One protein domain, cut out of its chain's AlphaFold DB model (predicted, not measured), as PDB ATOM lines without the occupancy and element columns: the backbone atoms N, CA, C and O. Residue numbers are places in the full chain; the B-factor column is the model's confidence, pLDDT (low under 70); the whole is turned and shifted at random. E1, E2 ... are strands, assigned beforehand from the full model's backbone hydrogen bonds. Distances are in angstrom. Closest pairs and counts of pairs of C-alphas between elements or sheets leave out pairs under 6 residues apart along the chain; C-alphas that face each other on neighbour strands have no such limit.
ATOM      1  N   THR A   2      47.439 -19.981 -33.147       87.44
ATOM      2  CA  THR A   2      48.816 -19.718 -33.584       87.44
ATOM      3  C   THR A   2      49.428 -18.682 -32.652       87.44
ATOM      4  O   THR A   2      48.753 -17.710 -32.321       87.44
ATOM      5  N   ALA A   3      50.666 -18.898 -32.210       90.94
ATOM      6  CA  ALA A   3      51.357 -18.002 -31.290       90.94
ATOM      7  C   ALA A   3      52.484 -17.251 -32.005       90.94
ATOM      8  O   ALA A   3      53.171 -17.835 -32.843       90.94
ATOM      9  N   SER A   4      52.703 -15.991 -31.643       90.25
ATOM     10  CA  SER A   4      53.897 -15.226 -32.009       90.25
ATOM     11  C   SER A   4      54.536 -14.634 -30.755       90.25
ATOM     12  O   SER A   4      53.843 -14.258 -29.811       90.25
ATOM     13  N   GLY A   5      55.863 -14.562 -30.720       88.50
ATOM     14  CA  GLY A   5      56.587 -13.976 -29.598       88.50
ATOM     15  C   GLY A   5      58.048 -13.740 -29.943       88.50
ATOM     16  O   GLY A   5      58.639 -14.505 -30.706       88.50
ATOM     17  N   THR A   6      58.611 -12.685 -29.363       89.44
ATOM     18  CA  THR A   6      60.033 -12.350 -29.461       89.44
ATOM     19  C   THR A   6      60.603 -12.349 -28.044       89.44
ATOM     20  O   THR A   6      60.021 -11.686 -27.182       89.44
ATOM     21  N   PRO A   7      61.687 -13.093 -27.764       90.50
ATOM     22  CA  PRO A   7      62.294 -13.101 -26.439       90.50
ATOM     23  C   PRO A   7      62.907 -11.731 -26.118       90.50
ATOM     24  O   PRO A   7      63.505 -11.097 -26.987       90.50
ATOM     25  N   VAL A   8      62.768 -11.290 -24.870       90.75
ATOM     26  CA  VAL A   8      63.339 -10.042 -24.343       90.75
ATOM     27  C   VAL A   8      64.095 -10.310 -23.044       90.75
ATOM     28  O   VAL A   8      63.762 -11.247 -22.317       90.75
ATOM     29  N   THR A   9      65.109  -9.503 -22.737       88.19
ATOM     30  CA  THR A   9      65.790  -9.560 -21.434       88.19
ATOM     31  C   THR A   9      64.837  -9.090 -20.337       88.19
ATOM     32  O   THR A   9      64.124  -8.102 -20.515       88.19
ATOM     33  N   GLY A  10      64.797  -9.826 -19.229       81.81
ATOM     34  CA  GLY A  10      63.980  -9.508 -18.065       81.81
ATOM     35  C   GLY A  10      64.614  -8.450 -17.161       81.81
ATOM     36  O   GLY A  10      65.400  -7.611 -17.592       81.81
ATOM     37  N   SER A  11      64.275  -8.496 -15.878       86.19
ATOM     38  CA  SER A  11      64.697  -7.514 -14.867       86.19
ATOM     39  C   SER A  11      66.175  -7.647 -14.480       86.19
ATOM     40  O   SER A  11      66.718  -6.794 -13.781       86.19
ATOM     41  N   THR A  12      66.816  -8.738 -14.900       83.88
ATOM     42  CA  THR A  12      68.246  -8.996 -14.733       83.88
ATOM     43  C   THR A  12      68.829  -9.494 -16.049       83.88
ATOM     44  O   THR A  12      68.130 -10.134 -16.833       83.88
ATOM     45  N   ASP A  13      70.127  -9.283 -16.261       78.50
ATOM     46  CA  ASP A  13      70.823  -9.713 -17.483       78.50
ATOM     47  C   ASP A  13      70.828 -11.244 -17.688       78.50
ATOM     48  O   ASP A  13      71.123 -11.724 -18.781       78.50
ATOM     49  N   ALA A  14      70.492 -12.021 -16.651       84.50
ATOM     50  CA  ALA A  14      70.349 -13.477 -16.709       84.50
ATOM     51  C   ALA A  14      68.906 -13.946 -16.988       84.50
ATOM     52  O   ALA A  14      68.677 -15.137 -17.203       84.50
ATOM     53  N   GLU A  15      67.925 -13.042 -16.969       87.31
ATOM     54  CA  GLU A  15      66.517 -13.358 -17.192       87.31
ATOM     55  C   GLU A  15      66.154 -13.159 -18.669       87.31
ATOM     56  O   GLU A  15      66.434 -12.119 -19.259       87.31
ATOM     57  N   THR A  16      65.502 -14.148 -19.283       90.50
ATOM     58  CA  THR A  16      64.919 -14.030 -20.628       90.50
ATOM     59  C   THR A  16      63.434 -14.352 -20.553       90.50
ATOM     60  O   THR A  16      63.051 -15.441 -20.126       90.50
ATOM     61  N   ILE A  17      62.596 -13.414 -20.984       90.88
ATOM     62  CA  ILE A  17      61.139 -13.535 -20.999       90.88
ATOM     63  C   ILE A  17      60.685 -13.732 -22.446       90.88
ATOM     64  O   ILE A  17      61.005 -12.929 -23.319       90.88
ATOM     65  N   LEU A  18      59.908 -14.786 -22.704       93.19
ATOM     66  CA  LEU A  18      59.222 -14.994 -23.980       93.19
ATOM     67  C   LEU A  18      57.711 -14.875 -23.774       93.19
ATOM     68  O   LEU A  18      57.064 -15.806 -23.295       93.19
ATOM     69  N   THR A  19      57.145 -13.739 -24.174       91.75
ATOM     70  CA  THR A  19      55.693 -13.535 -24.180       91.75
ATOM     71  C   THR A  19      55.109 -14.025 -25.499       91.75
ATOM     72  O   THR A  19      55.491 -13.548 -26.570       91.75
ATOM     73  N   LEU A  20      54.172 -14.970 -25.423       93.81
ATOM     74  CA  LEU A  20      53.476 -15.526 -26.581       93.81
ATOM     75  C   LEU A  20      52.083 -14.904 -26.725       93.81
ATOM     76  O   LEU A  20      51.219 -15.089 -25.869       93.81
ATOM     77  N   ASN A  21      51.850 -14.218 -27.840       90.38
ATOM     78  CA  ASN A  21      50.543 -13.698 -28.227       90.38
ATOM     79  C   ASN A  21      49.827 -14.730 -29.100       90.38
ATOM     80  O   ASN A  21      50.273 -15.034 -30.209       90.38
ATOM     81  N   PHE A  22      48.720 -15.280 -28.608       91.62
ATOM     82  CA  PHE A  22      47.945 -16.289 -29.326       91.62
ATOM     83  C   PHE A  22      46.807 -15.656 -30.123       91.62
ATOM     84  O   PHE A  22      46.050 -14.838 -29.613       91.62
ATOM     85  N   THR A  23      46.640 -16.100 -31.368       90.06
ATOM     86  CA  THR A  23      45.477 -15.791 -32.208       90.06
ATOM     87  C   THR A  23      44.706 -17.073 -32.519       90.06
ATOM     88  O   THR A  23      45.285 -18.127 -32.809       90.06
ATOM     89  N   HIS A  24      43.378 -17.016 -32.449       92.56
ATOM     90  CA  HIS A  24      42.519 -18.139 -32.814       92.56
ATOM     91  C   HIS A  24      42.480 -18.312 -34.338       92.56
ATOM     92  O   HIS A  24      42.111 -17.407 -35.072       92.56
ATOM     93  N   SER A  25      42.828 -19.507 -34.819       94.56
ATOM     94  CA  SER A  25      42.845 -19.846 -36.256       94.56
ATOM     95  C   SER A  25      41.494 -20.369 -36.775       94.56
ATOM     96  O   SER A  25      41.370 -20.724 -37.941       94.56
ATOM     97  N   TYR A  26      40.506 -20.469 -35.886       95.62
ATOM     98  CA  TYR A  26      39.146 -20.955 -36.127       95.62
ATOM     99  C   TYR A  26      38.154 -19.875 -35.688       95.62
ATOM    100  O   TYR A  26      38.551 -18.909 -35.031       95.62
ATOM    101  N   CYS A  27      36.880 -20.044 -36.025       95.81
ATOM    102  CA  CYS A  27      35.798 -19.202 -35.526       95.81
ATOM    103  C   CYS A  27      34.896 -19.986 -34.564       95.81
ATOM    104  O   CYS A  27      34.873 -21.222 -34.573       95.81
ATOM    105  N   GLN A  28      34.173 -19.261 -33.713       97.44
ATOM    106  CA  GLN A  28      33.187 -19.828 -32.797       97.44
ATOM    107  C   GLN A  28      31.777 -19.525 -33.311       97.44
ATOM    108  O   GLN A  28      31.459 -18.371 -33.586       97.44
ATOM    109  N   LEU A  29      30.914 -20.536 -33.389       97.88
ATOM    110  CA  LEU A  29      29.481 -20.351 -33.625       97.88
ATOM    111  C   LEU A  29      28.730 -20.659 -32.331       97.88
ATOM    112  O   LEU A  29      29.000 -21.676 -31.696       97.88
ATOM    113  N   THR A  30      27.806 -19.783 -31.940       97.94
ATOM    114  CA  THR A  30      27.074 -19.862 -30.668       97.94
ATOM    115  C   THR A  30      25.574 -19.780 -30.907       97.94
ATOM    116  O   THR A  30      25.095 -18.760 -31.390       97.94
ATOM    117  N   VAL A  31      24.814 -20.802 -30.526       97.69
ATOM    118  CA  VAL A  31      23.349 -20.709 -30.460       97.69
ATOM    119  C   VAL A  31      22.899 -20.617 -29.009       97.69
ATOM    120  O   VAL A  31      23.428 -21.312 -28.142       97.69
ATOM    121  N   VAL A  32      21.923 -19.756 -28.744       96.81
ATOM    122  CA  VAL A  32      21.187 -19.735 -27.477       96.81
ATOM    123  C   VAL A  32      19.726 -20.022 -27.782       96.81
ATOM    124  O   VAL A  32      19.025 -19.125 -28.255       96.81
ATOM    125  N   PRO A  33      19.276 -21.271 -27.579       95.31
ATOM    126  CA  PRO A  33      17.860 -21.604 -27.556       95.31
ATOM    127  C   PRO A  33      17.161 -20.820 -26.446       95.31
ATOM    128  O   PRO A  33      17.681 -20.719 -25.332       95.31
ATOM    129  N   ARG A  34      16.006 -20.234 -26.747       93.75
ATOM    130  CA  ARG A  34      15.240 -19.430 -25.798       93.75
ATOM    131  C   ARG A  34      13.768 -19.794 -25.842       93.75
ATOM    132  O   ARG A  34      13.217 -20.077 -26.900       93.75
ATOM    133  N   ILE A  35      13.126 -19.685 -24.691       91.19
ATOM    134  CA  ILE A  35      11.680 -19.821 -24.510       91.19
ATOM    135  C   ILE A  35      11.125 -18.530 -23.921       91.19
ATOM    136  O   ILE A  35      11.792 -17.846 -23.142       91.19
ATOM    137  N   ALA A  36       9.897 -18.178 -24.292       91.38
ATOM    138  CA  ALA A  36       9.229 -17.011 -23.734       91.38
ATOM    139  C   ALA A  36       8.623 -17.354 -22.362       91.38
ATOM    140  O   ALA A  36       7.764 -18.236 -22.271       91.38
ATOM    141  N   LYS A  37       9.037 -16.633 -21.312       91.25
ATOM    142  CA  LYS A  37       8.470 -16.735 -19.953       91.25
ATOM    143  C   LYS A  37       7.767 -15.448 -19.544       91.25
ATOM    144  O   LYS A  37       8.146 -14.363 -19.997       91.25
ATOM    145  N   GLY A  38       6.753 -15.572 -18.689       92.50
ATOM    146  CA  GLY A  38       6.066 -14.417 -18.115       92.50
ATOM    147  C   GLY A  38       7.002 -13.593 -17.231       92.50
ATOM    148  O   GLY A  38       7.938 -14.124 -16.633       92.50
ATOM    149  N   CYS A  39       6.797 -12.279 -17.194       94.31
ATOM    150  CA  CYS A  39       7.675 -11.352 -16.482       94.31
ATOM    151  C   CYS A  39       7.052 -10.883 -15.162       94.31
ATOM    152  O   CYS A  39       5.999 -10.246 -15.156       94.31
ATOM    153  N   ILE A  40       7.752 -11.121 -14.052       94.12
ATOM    154  CA  ILE A  40       7.448 -10.564 -12.730       94.12
ATOM    155  C   ILE A  40       8.493  -9.500 -12.388       94.12
ATOM    156  O   ILE A  40       9.695  -9.696 -12.586       94.12
ATOM    157  N   ALA A  41       8.039  -8.352 -11.884       95.06
ATOM    158  CA  ALA A  41       8.938  -7.295 -11.436       95.06
ATOM    159  C   ALA A  41       9.627  -7.708 -10.120       95.06
ATOM    160  O   ALA A  41       8.973  -8.302  -9.257       95.06
ATOM    161  N   PRO A  42      10.921  -7.399  -9.923       94.94
ATOM    162  CA  PRO A  42      11.578  -7.625  -8.644       94.94
ATOM    163  C   PRO A  42      10.882  -6.854  -7.520       94.94
ATOM    164  O   PRO A  42      10.376  -5.746  -7.722       94.94
ATOM    165  N   VAL A  43      10.905  -7.416  -6.312       93.50
ATOM    166  CA  VAL A  43      10.414  -6.723  -5.115       93.50
ATOM    167  C   VAL A  43      11.163  -5.398  -4.958       93.50
ATOM    168  O   VAL A  43      12.389  -5.374  -4.984       93.50
ATOM    169  N   GLY A  44      10.418  -4.301  -4.805       89.88
ATOM    170  CA  GLY A  44      10.994  -2.961  -4.669       89.88
ATOM    171  C   GLY A  44      11.474  -2.329  -5.979       89.88
ATOM    172  O   GLY A  44      12.098  -1.281  -5.924       89.88
ATOM    173  N   GLY A  45      11.177  -2.913  -7.147       89.31
ATOM    174  CA  GLY A  45      11.629  -2.373  -8.435       89.31
ATOM    175  C   GLY A  45      10.985  -1.048  -8.865       89.31
ATOM    176  O   GLY A  45      11.435  -0.468  -9.842       89.31
ATOM    177  N   GLY A  46       9.929  -0.579  -8.189       92.88
ATOM    178  CA  GLY A  46       9.238   0.677  -8.532       92.88
ATOM    179  C   GLY A  46       8.267   0.588  -9.720       92.88
ATOM    180  O   GLY A  46       7.604   1.571 -10.045       92.88
ATOM    181  N   PHE A  47       8.125  -0.588 -10.341       96.56
ATOM    182  CA  PHE A  47       7.233  -0.836 -11.476       96.56
ATOM    183  C   PHE A  47       6.565  -2.213 -11.394       96.56
ATOM    184  O   PHE A  47       6.915  -3.062 -10.573       96.56
ATOM    185  N   THR A  48       5.614  -2.442 -12.295       96.69
ATOM    186  CA  THR A  48       5.034  -3.758 -12.591       96.69
ATOM    187  C   THR A  48       5.140  -4.039 -14.085       96.69
ATOM    188  O   THR A  48       5.209  -3.108 -14.886       96.69
ATOM    189  N   TYR A  49       5.160  -5.308 -14.491       96.19
ATOM    190  CA  TYR A  49       5.009  -5.635 -15.908       96.19
ATOM    191  C   TYR A  49       3.535  -5.610 -16.306       96.19
ATOM    192  O   TYR A  49       2.674  -6.016 -15.524       96.19
ATOM    193  N   ARG A  50       3.242  -5.176 -17.538       94.44
ATOM    194  CA  ARG A  50       1.881  -5.268 -18.087       94.44
ATOM    195  C   ARG A  50       1.432  -6.723 -18.141       94.44
ATOM    196  O   ARG A  50       2.244  -7.618 -18.397       94.44
ATOM    197  N   ALA A  51       0.134  -6.954 -17.972       89.69
ATOM    198  CA  ALA A  51      -0.446  -8.285 -18.100       89.69
ATOM    199  C   ALA A  51      -0.071  -8.918 -19.452       89.69
ATOM    200  O   ALA A  51      -0.144  -8.267 -20.493       89.69
ATOM    201  N   GLY A  52       0.359 -10.180 -19.422       87.81
ATOM    202  CA  GLY A  52       0.795 -10.903 -20.620       87.81
ATOM    203  C   GLY A  52       2.213 -10.577 -21.100       87.81
ATOM    204  O   GLY A  52       2.629 -11.129 -22.116       87.81
ATOM    205  N   SER A  53       2.976  -9.738 -20.387       92.56
ATOM    206  CA  SER A  53       4.383  -9.481 -20.719       92.56
ATOM    207  C   SER A  53       5.199 -10.765 -20.673       92.56
ATOM    208  O   SER A  53       5.311 -11.406 -19.626       92.56
ATOM    209  N   LYS A  54       5.811 -11.104 -21.808       92.19
ATOM    210  CA  LYS A  54       6.717 -12.243 -21.939       92.19
ATOM    211  C   LYS A  54       8.039 -11.799 -22.538       92.19
ATOM    212  O   LYS A  54       8.054 -11.009 -23.482       92.19
ATOM    213  N   ALA A  55       9.136 -12.343 -22.023       92.12
ATOM    214  CA  ALA A  55      10.474 -12.118 -22.553       92.12
ATOM    215  C   ALA A  55      11.180 -13.453 -22.818       92.12
ATOM    216  O   ALA A  55      10.974 -14.413 -22.069       92.12
ATOM    217  N   PRO A  56      12.016 -13.524 -23.866       91.81
ATOM    218  CA  PRO A  56      12.798 -14.712 -24.149       91.81
ATOM    219  C   PRO A  56      13.907 -14.871 -23.102       91.81
ATOM    220  O   PRO A  56      14.696 -13.950 -22.865       91.81
ATOM    221  N   VAL A  57      13.987 -16.059 -22.510       90.75
ATOM    222  CA  VAL A  57      15.048 -16.486 -21.584       90.75
ATOM    223  C   VAL A  57      15.706 -17.759 -22.116       90.75
ATOM    224  O   VAL A  57      15.037 -18.497 -22.841       90.75
ATOM    225  N   PRO A  58      16.983 -18.041 -21.792       92.12
ATOM    226  CA  PRO A  58      17.617 -19.295 -22.190       92.12
ATOM    227  C   PRO A  58      16.790 -20.516 -21.775       92.12
ATOM    228  O   PRO A  58      16.317 -20.596 -20.638       92.12
ATOM    229  N   ASP A  59      16.618 -21.451 -22.704       91.38
ATOM    230  CA  ASP A  59      15.957 -22.725 -22.441       91.38
ATOM    231  C   ASP A  59      16.984 -23.755 -21.951       91.38
ATOM    232  O   ASP A  59      17.849 -24.219 -22.696       91.38
ATOM    233  N   VAL A  60      16.894 -24.097 -20.666       89.69
ATOM    234  CA  VAL A  60      17.855 -24.966 -19.972       89.69
ATOM    235  C   VAL A  60      17.592 -26.461 -20.170       89.69
ATOM    236  O   VAL A  60      18.457 -27.273 -19.816       89.69
ATOM    237  N   ASN A  61      16.435 -26.815 -20.738       89.75
ATOM    238  CA  ASN A  61      15.988 -28.196 -20.937       89.75
ATOM    239  C   ASN A  61      16.305 -28.723 -22.349       89.75
ATOM    240  O   ASN A  61      15.963 -29.856 -22.695       89.75
ATOM    241  N   VAL A  62      17.007 -27.929 -23.161       93.31
ATOM    242  CA  VAL A  62      17.345 -28.275 -24.542       93.31
ATOM    243  C   VAL A  62      18.420 -29.362 -24.635       93.31
ATOM    244  O   VAL A  62      19.457 -29.329 -23.960       93.31
ATOM    245  N   ARG A  63      18.206 -30.300 -25.565       95.12
ATOM    246  CA  ARG A  63      19.116 -31.409 -25.885       95.12
ATOM    247  C   ARG A  63      19.382 -31.531 -27.384       95.12
ATOM    248  O   ARG A  63      18.745 -30.869 -28.202       95.12
ATOM    249  N   ASP A  64      20.336 -32.392 -27.732       96.75
ATOM    250  CA  ASP A  64      20.640 -32.781 -29.116       96.75
ATOM    251  C   ASP A  64      20.963 -31.585 -30.038       96.75
ATOM    252  O   ASP A  64      20.551 -31.536 -31.197       96.75
ATOM    253  N   VAL A  65      21.689 -30.589 -29.511       98.00
ATOM    254  CA  VAL A  65      22.007 -29.351 -30.238       98.00
ATOM    255  C   VAL A  65      23.093 -29.592 -31.279       98.00
ATOM    256  O   VAL A  65      24.198 -30.035 -30.959       98.00
ATOM    257  N   VAL A  66      22.797 -29.232 -32.524       98.12
ATOM    258  CA  VAL A  66      23.702 -29.339 -33.668       98.12
ATOM    259  C   VAL A  66      23.799 -27.983 -34.359       98.12
ATOM    260  O   VAL A  66      22.780 -27.372 -34.672       98.12
ATOM    261  N   ILE A  67      25.022 -27.526 -34.633       98.06
ATOM    262  CA  ILE A  67      25.308 -26.283 -35.363       98.06
ATOM    263  C   ILE A  67      26.153 -26.640 -36.588       98.06
ATOM    264  O   ILE A  67      27.231 -27.215 -36.453       98.06
ATOM    265  N   ASN A  68      25.666 -26.325 -37.789       95.75
ATOM    266  CA  ASN A  68      26.292 -26.651 -39.075       95.75
ATOM    267  C   ASN A  68      26.738 -28.128 -39.177       95.75
ATOM    268  O   ASN A  68      27.816 -28.433 -39.681       95.75
ATOM    269  N   GLY A  69      25.908 -29.047 -38.671       95.06
ATOM    270  CA  GLY A  69      26.178 -30.492 -38.677       95.06
ATOM    271  C   GLY A  69      27.127 -30.986 -37.578       95.06
ATOM    272  O   GLY A  69      27.413 -32.180 -37.524       95.06
ATOM    273  N   VAL A  70      27.602 -30.106 -36.691       97.19
ATOM    274  CA  VAL A  70      28.499 -30.449 -35.581       97.19
ATOM    275  C   VAL A  70      27.725 -30.431 -34.256       97.19
ATOM    276  O   VAL A  70      27.091 -29.416 -33.954       97.19
ATOM    277  N   PRO A  71      27.770 -31.506 -33.442       97.81
ATOM    278  CA  PRO A  71      27.221 -31.490 -32.088       97.81
ATOM    279  C   PRO A  71      27.849 -30.376 -31.245       97.81
ATOM    280  O   PRO A  71      29.074 -30.242 -31.191       97.81
ATOM    281  N   ALA A  72      27.011 -29.566 -30.603       97.88
ATOM    282  CA  ALA A  72      27.450 -28.386 -29.874       97.88
ATOM    283  C   ALA A  72      27.740 -28.673 -28.399       97.88
ATOM    284  O   ALA A  72      27.073 -29.477 -27.749       97.88
ATOM    285  N   TYR A  73      28.725 -27.963 -27.853       97.25
ATOM    286  CA  TYR A  73      29.077 -28.026 -26.440       97.25
ATOM    287  C   TYR A  73      28.251 -27.018 -25.634       97.25
ATOM    288  O   TYR A  73      28.252 -25.830 -25.966       97.25
ATOM    289  N   ARG A  74      27.575 -27.471 -24.570       96.62
ATOM    290  CA  ARG A  74      26.829 -26.597 -23.650       96.62
ATOM    291  C   ARG A  74      27.787 -25.859 -22.717       96.62
ATOM    292  O   ARG A  74      28.564 -26.479 -21.998       96.62
ATOM    293  N   VAL A  75      27.671 -24.539 -22.682       95.88
ATOM    294  CA  VAL A  75      28.331 -23.654 -21.726       95.88
ATOM    295  C   VAL A  75      27.299 -23.235 -20.686       95.88
ATOM    296  O   VAL A  75      26.424 -22.422 -20.959       95.88
ATOM    297  N   THR A  76      27.399 -23.795 -19.484       91.50
ATOM    298  CA  THR A  76      26.431 -23.565 -18.397       91.50
ATOM    299  C   THR A  76      26.480 -22.149 -17.826       91.50
ATOM    300  O   THR A  76      25.494 -21.671 -17.285       91.50
ATOM    301  N   ALA A  77      27.605 -21.441 -17.963       90.88
ATOM    302  CA  ALA A  77      27.752 -20.085 -17.431       90.88
ATOM    303  C   ALA A  77      26.812 -19.060 -18.095       90.88
ATOM    304  O   ALA A  77      26.421 -18.089 -17.455       90.88
ATOM    305  N   ASP A  78      26.470 -19.255 -19.370       90.19
ATOM    306  CA  ASP A  78      25.579 -18.367 -20.129       90.19
ATOM    307  C   ASP A  78      24.474 -19.120 -20.884       90.19
ATOM    308  O   ASP A  78      23.834 -18.547 -21.769       90.19
ATOM    309  N   GLU A  79      24.281 -20.399 -20.542       94.31
ATOM    310  CA  GLU A  79      23.313 -21.328 -21.140       94.31
ATOM    311  C   GLU A  79      23.329 -21.326 -22.676       94.31
ATOM    312  O   GLU A  79      22.300 -21.412 -23.349       94.31
ATOM    313  N   SER A  80      24.529 -21.204 -23.245       96.62
ATOM    314  CA  SER A  80      24.753 -21.212 -24.687       96.62
ATOM    315  C   SER A  80      25.314 -22.543 -25.173       96.62
ATOM    316  O   SER A  80      25.903 -23.311 -24.416       96.62
ATOM    317  N   TYR A  81      25.176 -22.806 -26.468       97.94
ATOM    318  CA  TYR A  81      25.737 -23.978 -27.128       97.94
ATOM    319  C   TYR A  81      26.705 -23.527 -28.210       97.94
ATOM    320  O   TYR A  81      26.366 -22.685 -29.044       97.94
ATOM    321  N   ARG A  82      27.929 -24.059 -28.184       97.88
ATOM    322  CA  ARG A  82      29.040 -23.543 -28.987       97.88
ATOM    323  C   ARG A  82      29.730 -24.637 -29.786       97.88
ATOM    324  O   ARG A  82      29.921 -25.751 -29.298       97.88
ATOM    325  N   VAL A  83      30.159 -24.291 -30.994       98.12
ATOM    326  CA  VAL A  83      31.071 -25.099 -31.815       98.12
ATOM    327  C   VAL A  83      32.239 -24.246 -32.290       98.12
ATOM    328  O   VAL A  83      32.100 -23.041 -32.503       98.12
ATOM    329  N   ILE A  84      33.390 -24.885 -32.480       97.06
ATOM    330  CA  ILE A  84      34.549 -24.290 -33.142       97.06
ATOM    331  C   ILE A  84      34.619 -24.885 -34.543       97.06
ATOM    332  O   ILE A  84      34.716 -26.103 -34.692       97.06
ATOM    333  N   VAL A  85      34.569 -24.036 -35.568       95.44
ATOM    334  CA  VAL A  85      34.558 -24.471 -36.971       95.44
ATOM    335  C   VAL A  85      35.628 -23.752 -37.778       95.44
ATOM    336  O   VAL A  85      36.167 -22.718 -37.369       95.44
ATOM    337  N   LYS A  86      36.000 -24.350 -38.912       95.31
ATOM    338  CA  LYS A  86      36.951 -23.721 -39.829       95.31
ATOM    339  C   LYS A  86      36.359 -22.403 -40.339       95.31
ATOM    340  O   LYS A  86      35.158 -22.363 -40.613       95.31
ATOM    341  N   PRO A  87      37.183 -21.354 -40.490       95.62
ATOM    342  CA  PRO A  87      36.727 -20.125 -41.111       95.62
ATOM    343  C   PRO A  87      36.297 -20.387 -42.559       95.62
ATOM    344  O   PRO A  87      36.798 -21.307 -43.215       95.62
ATOM    345  N   THR A  88      35.381 -19.566 -43.051       95.62
ATOM    346  CA  THR A  88      34.897 -19.589 -44.433       95.62
ATOM    347  C   THR A  88      35.148 -18.232 -45.081       95.62
ATOM    348  O   THR A  88      35.204 -17.215 -44.400       95.62
ATOM    349  N   SER A  89      35.330 -18.224 -46.401       92.25
ATOM    350  CA  SER A  89      35.547 -17.013 -47.211       92.25
ATOM    351  C   SER A  89      34.408 -16.739 -48.197       92.25
ATOM    352  O   SER A  89      34.493 -15.824 -49.009       92.25
ATOM    353  N   ALA A  90      33.371 -17.575 -48.168       94.69
ATOM    354  CA  ALA A  90      32.162 -17.420 -48.955       94.69
ATOM    355  C   ALA A  90      30.986 -17.136 -48.023       94.69
ATOM    356  O   ALA A  90      30.987 -17.580 -46.867       94.69
ATOM    357  N   SER A  91      29.976 -16.458 -48.566       95.88
ATOM    358  CA  SER A  91      28.705 -16.191 -47.897       95.88
ATOM    359  C   SER A  91      28.212 -17.415 -47.123       95.88
ATOM    360  O   SER A  91      28.121 -18.515 -47.672       95.88
ATOM    361  N   SER A  92      27.980 -17.236 -45.824       95.88
ATOM    362  CA  SER A  92      27.687 -18.325 -44.889       95.88
ATOM    363  C   SER A  92      26.548 -17.953 -43.944       95.88
ATOM    364  O   SER A  92      26.343 -16.787 -43.622       95.88
ATOM    365  N   GLN A  93      25.841 -18.966 -43.449       95.88
ATOM    366  CA  GLN A  93      24.859 -18.847 -42.372       95.88
ATOM    367  C   GLN A  93      25.131 -19.903 -41.307       95.88
ATOM    368  O   GLN A  93      25.680 -20.977 -41.578       95.88
ATOM    369  N   MET A  94      24.749 -19.590 -40.075       96.75
ATOM    370  CA  MET A  94      24.565 -20.615 -39.064       96.75
ATOM    371  C   MET A  94      23.216 -21.268 -39.314       96.75
ATOM    372  O   MET A  94      22.211 -20.576 -39.448       96.75
ATOM    373  N   GLN A  95      23.190 -22.590 -39.332       96.38
ATOM    374  CA  GLN A  95      21.974 -23.382 -39.392       96.38
ATOM    375  C   GLN A  95      22.112 -24.582 -38.470       96.38
ATOM    376  O   GLN A  95      23.211 -25.100 -38.256       96.38
ATOM    377  N   GLY A  96      21.008 -25.046 -37.917       96.88
ATOM    378  CA  GLY A  96      21.078 -26.161 -36.997       96.88
ATOM    379  C   GLY A  96      19.740 -26.548 -36.423       96.88
ATOM    380  O   GLY A  96      18.694 -26.038 -36.827       96.88
ATOM    381  N   SER A  97      19.804 -27.465 -35.471       97.44
ATOM    382  CA  SER A  97      18.635 -27.996 -34.793       97.44
ATOM    383  C   SER A  97      18.930 -28.290 -33.334       97.44
ATOM    384  O   SER A  97      20.084 -28.422 -32.925       97.44
ATOM    385  N   TYR A  98      17.865 -28.392 -32.556       96.94
ATOM    386  CA  TYR A  98      17.885 -28.860 -31.181       96.94
ATOM    387  C   TYR A  98      16.524 -29.458 -30.830       96.94
ATOM    388  O   TYR A  98      15.554 -29.261 -31.556       96.94
ATOM    389  N   THR A  99      16.436 -30.190 -29.726       95.62
ATOM    390  CA  THR A  99      15.165 -30.710 -29.209       95.62
ATOM    391  C   THR A  99      14.828 -29.979 -27.914       95.62
ATOM    392  O   THR A  99      15.603 -30.066 -26.959       95.62
ATOM    393  N   SER A 100      13.713 -29.243 -27.899       91.38
ATOM    394  CA  SER A 100      13.116 -28.704 -26.669       91.38
ATOM    395  C   SER A 100      12.249 -29.772 -25.987       91.38
ATOM    396  O   SER A 100      12.172 -30.915 -26.452       91.38
ATOM    397  N   GLU A 101      11.597 -29.426 -24.879       88.56
ATOM    398  CA  GLU A 101      10.622 -30.322 -24.243       88.56
ATOM    399  C   GLU A 101       9.385 -30.545 -25.128       88.56
ATOM    400  O   GLU A 101       8.800 -31.628 -25.120       88.56
ATOM    401  N   GLU A 102       9.019 -29.549 -25.933       86.75
ATOM    402  CA  GLU A 102       7.820 -29.538 -26.767       86.75
ATOM    403  C   GLU A 102       8.054 -30.148 -28.150       86.75
ATOM    404  O   GLU A 102       7.191 -30.870 -28.655       86.75
ATOM    405  N   ALA A 103       9.183 -29.840 -28.799       90.56
ATOM    406  CA  ALA A 103       9.415 -30.253 -30.181       90.56
ATOM    407  C   ALA A 103      10.887 -30.186 -30.621       90.56
ATOM    408  O   ALA A 103      11.746 -29.553 -30.008       90.56
ATOM    409  N   ALA A 104      11.165 -30.816 -31.765       93.81
ATOM    410  CA  ALA A 104      12.398 -30.591 -32.509       93.81
ATOM    411  C   ALA A 104      12.342 -29.228 -33.210       93.81
ATOM    412  O   ALA A 104      11.441 -28.964 -34.007       93.81
ATOM    413  N   MET A 105      13.317 -28.379 -32.917       95.25
ATOM    414  CA  MET A 105      13.446 -27.019 -33.421       95.25
ATOM    415  C   MET A 105      14.582 -26.915 -34.428       95.25
ATOM    416  O   MET A 105      15.585 -27.626 -34.349       95.25
ATOM    417  N   VAL A 106      14.425 -25.982 -35.362       95.94
ATOM    418  CA  VAL A 106      15.452 -25.589 -36.326       95.94
ATOM    419  C   VAL A 106      15.699 -24.095 -36.207       95.94
ATOM    420  O   VAL A 106      14.792 -23.334 -35.876       95.94
ATOM    421  N   PHE A 107      16.925 -23.665 -36.479       95.69
ATOM    422  CA  PHE A 107      17.276 -22.250 -36.481       95.69
ATOM    423  C   PHE A 107      18.167 -21.906 -37.667       95.69
ATOM    424  O   PHE A 107      18.871 -22.758 -38.221       95.69
ATOM    425  N   THR A 108      18.154 -20.630 -38.041       96.06
ATOM    426  CA  THR A 108      19.039 -20.064 -39.061       96.06
ATOM    427  C   THR A 108      19.416 -18.635 -38.663       96.06
ATOM    428  O   THR A 108      18.606 -17.940 -38.054       96.06
ATOM    429  N   SER A 109      20.649 -18.214 -38.945       95.25
ATOM    430  CA  SER A 109      21.092 -16.823 -38.776       95.25
ATOM    431  C   SER A 109      20.786 -15.966 -40.000       95.25
ATOM    432  O   SER A 109      20.535 -16.480 -41.090       95.25
ATOM    433  N   ASP A 110      20.987 -14.657 -39.871       93.06
ATOM    434  CA  ASP A 110      21.237 -13.801 -41.030       93.06
ATOM    435  C   ASP A 110      22.478 -14.257 -41.812       93.06
ATOM    436  O   ASP A 110      23.352 -14.963 -41.294       93.06
ATOM    437  N   VAL A 111      22.539 -13.862 -43.084       94.94
ATOM    438  CA  VAL A 111      23.662 -14.164 -43.977       94.94
ATOM    439  C   VAL A 111      24.877 -13.317 -43.610       94.94
ATOM    440  O   VAL A 111      24.822 -12.091 -43.623       94.94
ATOM    441  N   TYR A 112      26.011 -13.976 -43.387       93.50
ATOM    442  CA  TYR A 112      27.319 -13.337 -43.303       93.50
ATOM    443  C   TYR A 112      27.950 -13.329 -44.691       93.50
ATOM    444  O   TYR A 112      28.492 -14.347 -45.126       93.50
ATOM    445  N   ALA A 113      27.853 -12.195 -45.389       94.06
ATOM    446  CA  ALA A 113      28.267 -12.062 -46.790       94.06
ATOM    447  C   ALA A 113      29.733 -12.467 -47.032       94.06
ATOM    448  O   ALA A 113      30.020 -13.162 -48.007       94.06
ATOM    449  N   ASP A 114      30.625 -12.118 -46.103       94.12
ATOM    450  CA  ASP A 114      32.065 -12.410 -46.180       94.12
ATOM    451  C   ASP A 114      32.454 -13.762 -45.550       94.12
ATOM    452  O   ASP A 114      33.632 -14.113 -45.475       94.12
ATOM    453  N   GLY A 115      31.470 -14.538 -45.086       95.56
ATOM    454  CA  GLY A 115      31.693 -15.785 -44.364       95.56
ATOM    455  C   GLY A 115      32.124 -15.596 -42.905       95.56
ATOM    456  O   GLY A 115      31.961 -14.534 -42.299       95.56
ATOM    457  N   PHE A 116      32.640 -16.672 -42.310       96.19
ATOM    458  CA  PHE A 116      33.092 -16.705 -40.923       96.19
ATOM    459  C   PHE A 116      34.607 -16.502 -40.829       96.19
ATOM    460  O   PHE A 116      35.382 -17.388 -41.178       96.19
ATOM    461  N   ALA A 117      35.046 -15.372 -40.285       95.62
ATOM    462  CA  ALA A 117      36.455 -15.039 -40.122       95.62
ATOM    463  C   ALA A 117      37.086 -15.722 -38.896       95.62
ATOM    464  O   ALA A 117      36.455 -15.892 -37.850       95.62
ATOM    465  N   ALA A 118      38.364 -16.091 -39.014       95.25
ATOM    466  CA  ALA A 118      39.138 -16.642 -37.905       95.25
ATOM    467  C   ALA A 118      39.265 -15.623 -36.764       95.25
ATOM    468  O   ALA A 118      39.414 -14.429 -37.003       95.25
ATOM    469  N   GLY A 119      39.208 -16.099 -35.521       93.56
ATOM    470  CA  GLY A 119      39.259 -15.239 -34.339       93.56
ATOM    471  C   GLY A 119      37.937 -14.591 -33.952       93.56
ATOM    472  O   GLY A 119      37.833 -14.087 -32.837       93.56
ATOM    473  N   ASN A 120      36.913 -14.684 -34.802       94.56
ATOM    474  CA  ASN A 120      35.603 -14.113 -34.522       94.56
ATOM    475  C   ASN A 120      34.648 -15.132 -33.889       94.56
ATOM    476  O   ASN A 120      34.787 -16.352 -34.038       94.56
ATOM    477  N   SER A 121      33.636 -14.598 -33.204       94.75
ATOM    478  CA  SER A 121      32.496 -15.354 -32.699       94.75
ATOM    479  C   SER A 121      31.212 -14.836 -33.333       94.75
ATOM    480  O   SER A 121      30.976 -13.632 -33.375       94.75
ATOM    481  N   TYR A 122      30.359 -15.760 -33.754       96.38
ATOM    482  CA  TYR A 122      29.051 -15.503 -34.344       96.38
ATOM    483  C   TYR A 122      27.976 -16.081 -33.427       96.38
ATOM    484  O   TYR A 122      28.177 -17.146 -32.834       96.38
ATOM    485  N   ARG A 123      26.859 -15.368 -33.255       95.62
ATOM    486  CA  ARG A 123      25.815 -15.736 -32.293       95.62
ATOM    487  C   ARG A 123      24.426 -15.633 -32.903       95.62
ATOM    488  O   ARG A 123      24.097 -14.620 -33.508       95.62
ATOM    489  N   VAL A 124      23.605 -16.649 -32.653       95.81
ATOM    490  CA  VAL A 124      22.163 -16.655 -32.918       95.81
ATOM    491  C   VAL A 124      21.430 -16.886 -31.613       95.81
ATOM    492  O   VAL A 124      21.754 -17.809 -30.868       95.81
ATOM    493  N   ASN A 125      20.409 -16.081 -31.358       94.62
ATOM    494  CA  ASN A 125      19.408 -16.426 -30.364       94.62
ATOM    495  C   ASN A 125      18.218 -17.059 -31.099       94.62
ATOM    496  O   ASN A 125      17.652 -16.429 -31.990       94.62
ATOM    497  N   SER A 126      17.879 -18.305 -30.771       94.25
ATOM    498  CA  SER A 126      16.768 -19.032 -31.390       94.25
ATOM    499  C   SER A 126      15.569 -18.983 -30.460       94.25
ATOM    500  O   SER A 126      15.536 -19.692 -29.459       94.25
ATOM    501  N   ASP A 127      14.606 -18.126 -30.787       91.50
ATOM    502  CA  ASP A 127      13.364 -18.017 -30.029       91.50
ATOM    503  C   ASP A 127      12.394 -19.119 -30.429       91.50
ATOM    504  O   ASP A 127      12.000 -19.230 -31.591       91.50
ATOM    505  N   SER A 128      12.011 -19.930 -29.447       87.44
ATOM    506  CA  SER A 128      10.954 -20.915 -29.590       87.44
ATOM    507  C   SER A 128       9.613 -20.215 -29.845       87.44
ATOM    508  O   SER A 128       9.300 -19.225 -29.173       87.44
ATOM    509  N   PRO A 129       8.780 -20.728 -30.770       83.62
ATOM    510  CA  PRO A 129       7.406 -20.260 -30.920       83.62
ATOM    511  C   PRO A 129       6.523 -20.688 -29.736       83.62
ATOM    512  O   PRO A 129       5.416 -20.172 -29.580       83.62
ATOM    513  N   PHE A 130       6.988 -21.631 -28.912       80.44
ATOM    514  CA  PHE A 130       6.279 -22.082 -27.725       80.44
ATOM    515  C   PHE A 130       6.574 -21.147 -26.553       80.44
ATOM    516  O   PHE A 130       7.725 -20.868 -26.207       80.44
ATOM    517  N   ALA A 131       5.506 -20.667 -25.926       73.31
ATOM    518  CA  ALA A 131       5.583 -20.011 -24.633       73.31
ATOM    519  C   ALA A 131       5.228 -21.027 -23.551       73.31
ATOM    520  O   ALA A 131       4.270 -21.784 -23.709       73.31
ATOM    521  N   VAL A 132       5.949 -20.997 -22.432       70.38
ATOM    522  CA  VAL A 132       5.586 -21.826 -21.282       70.38
ATOM    523  C   VAL A 132       4.481 -21.108 -20.513       70.38
ATOM    524  O   VAL A 132       4.706 -20.050 -19.922       70.38
ATOM    525  N   GLU A 133       3.265 -21.648 -20.554       66.56
ATOM    526  CA  GLU A 133       2.156 -21.125 -19.754       66.56
ATOM    527  C   GLU A 133       2.379 -21.408 -18.263       66.56
ATOM    528  O   GLU A 133       2.839 -22.479 -17.873       66.56
ATOM    529  N   GLY A 134       2.070 -20.425 -17.413       64.50
ATOM    530  CA  GLY A 134       2.153 -20.567 -15.957       64.50
ATOM    531  C   GLY A 134       3.569 -20.562 -15.367       64.50
ATOM    532  O   GLY A 134       3.706 -20.744 -14.159       64.50
ATOM    533  N   GLN A 135       4.616 -20.338 -16.172       73.31
ATOM    534  CA  GLN A 135       5.972 -20.099 -15.669       73.31
ATOM    535  C   GLN A 135       6.369 -18.633 -15.816       73.31
ATOM    536  O   GLN A 135       6.941 -18.207 -16.824       73.31
ATOM    537  N   ASP A 136       6.107 -17.886 -14.754       85.06
ATOM    538  CA  ASP A 136       6.566 -16.517 -14.613       85.06
ATOM    539  C   ASP A 136       7.930 -16.483 -13.911       85.06
ATOM    540  O   ASP A 136       8.216 -17.274 -13.009       85.06
ATOM    541  N   GLY A 137       8.790 -15.561 -14.334       87.81
ATOM    542  CA  GLY A 137      10.117 -15.360 -13.768       87.81
ATOM    543  C   GLY A 137      10.360 -13.902 -13.411       87.81
ATOM    544  O   GLY A 137       9.913 -12.989 -14.107       87.81
ATOM    545  N   THR A 138      11.112 -13.680 -12.333       93.19
ATOM    546  CA  THR A 138      11.585 -12.341 -11.984       93.19
ATOM    547  C   THR A 138      12.518 -11.824 -13.076       93.19
ATOM    548  O   THR A 138      13.543 -12.443 -13.359       93.19
ATOM    549  N   ARG A 139      12.190 -10.670 -13.664       94.62
ATOM    550  CA  ARG A 139      13.012  -9.995 -14.677       94.62
ATOM    551  C   ARG A 139      13.305  -8.562 -14.221       94.62
ATOM    552  O   ARG A 139      12.357  -7.781 -14.117       94.62
ATOM    553  N   PRO A 140      14.569  -8.180 -13.972       95.56
ATOM    554  CA  PRO A 140      14.902  -6.797 -13.648       95.56
ATOM    555  C   PRO A 140      14.579  -5.859 -14.815       95.56
ATOM    556  O   PRO A 140      14.459  -6.294 -15.960       95.56
TER     557      PRO A 140
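Overview. This is residues 2 to 140 of the 396 residues of the protein "Putative lipoprotein" of Bacteroides thetaiotaomicron CAG:40 (UniProt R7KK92). The body is a small sandwich, with a sheet of three short strands, E8, E11 and E12, facing part of a larger, strongly twisted sheet built round the long strand E5. At one end a thin two-stranded arm, residues 2 to 23 with E1 to E4, reaches away from this body, and at the other end E5 and E13 bend, with the short strand E6 near the end of E5. The printed part has 139 residues with thirteen named strands, E1 to E13 in order along the chain, and no named helix; the class is all strand. The larger sheet, E5, E7, E9, E10 and E13, is branched and mixed, and the smaller runs E8, E11, E12, all antiparallel. The whole is only just loose, close to extended, with a radius of gyration of the C-alphas of 21.4 A, and it is elongated, spanning 70 by 43 by 26 A.

Along the chain. E1 takes residues 2 to 4, starting at C-alpha 2 at (48.816, -19.718, -33.584), and runs on into E2, residues 7 to 9, at 32 degrees. E3, residues 16 to 18, runs on into E4, residues 21 to 23, at 12 degrees. E5, residues 27 to 40, is 37.4 A long, from C-alpha 27 at (35.798, -19.202, -35.526), and bends by 66 degrees at residue 37. E6 takes residues 47 to 49 and E7 residues 54 to 58, 13.0 A. E8 takes residues 63 to 67, 12.4 A, and E9 residues 73 to 75. E10, residues 80 to 85, is 16.1 A long; E11, residues 95 to 99, 14.3 A; E12, residues 104 to 108, 14.1 A. E13, residues 121 to 138, the longest strand by residues, is 29.6 A from first to last C-alpha, ends at C-alpha 138 at (11.585, -12.341, -11.984), and bends by 128 degrees at residue 134.

Arrangement. In the arm, E1 and E4 are antiparallel at 151 degrees, with N 21 and O 4 2.8 A apart. E2 and E3 form an antiparallel hairpin, with N 17 and O 8 2.8 A apart. E1 to E4 are apart from E13, for instance. In the larger sheet, E7 and E10 lie on one side of E5 and E13 on the other side. The pairing is staggered: E5 pairs with E10 over residues 27 to 31 (antiparallel, N 29 and O 83 at 2.9 A), with E7 over residues 34 to 38 (antiparallel, N 37 and O 55 at 3.0 A) and with E13 over residues 28 to 40 (parallel, 19 degrees, N 34 and O 126 at 2.8 A). E9 and E10 form a hairpin, with N 75 and O 80 2.8 A apart. In the smaller sheet, E8 and E11 are antiparallel at 177 degrees, with N 99 and O 63 2.8 A apart, and the hairpin E11 and E12 has N 105 and O 98 at 2.8 A. The two sheets form a sandwich, two sheets face to face: the facing parts are 8.4 A centre to centre and the strands of the one stand at 45 degrees to those of the other. Across it, the closest C-alphas of E12 and E13 are those of Phe 107 and Ser 126, 6.0 A. E6 pairs with no named strand; its closest C-alpha to E5 is that of Tyr 49, 6.3 A from that of Cys 39.

Size, cuts and confidence. The C-alphas of Asp 13 and Ala 51, the two farthest apart, are 71.3 A apart. The printed part has no cut. The link E12 to E13, residues 109 to 120, is long. The mean pLDDT of the printed part is 92.3, and residues 133 to 134 are under 70.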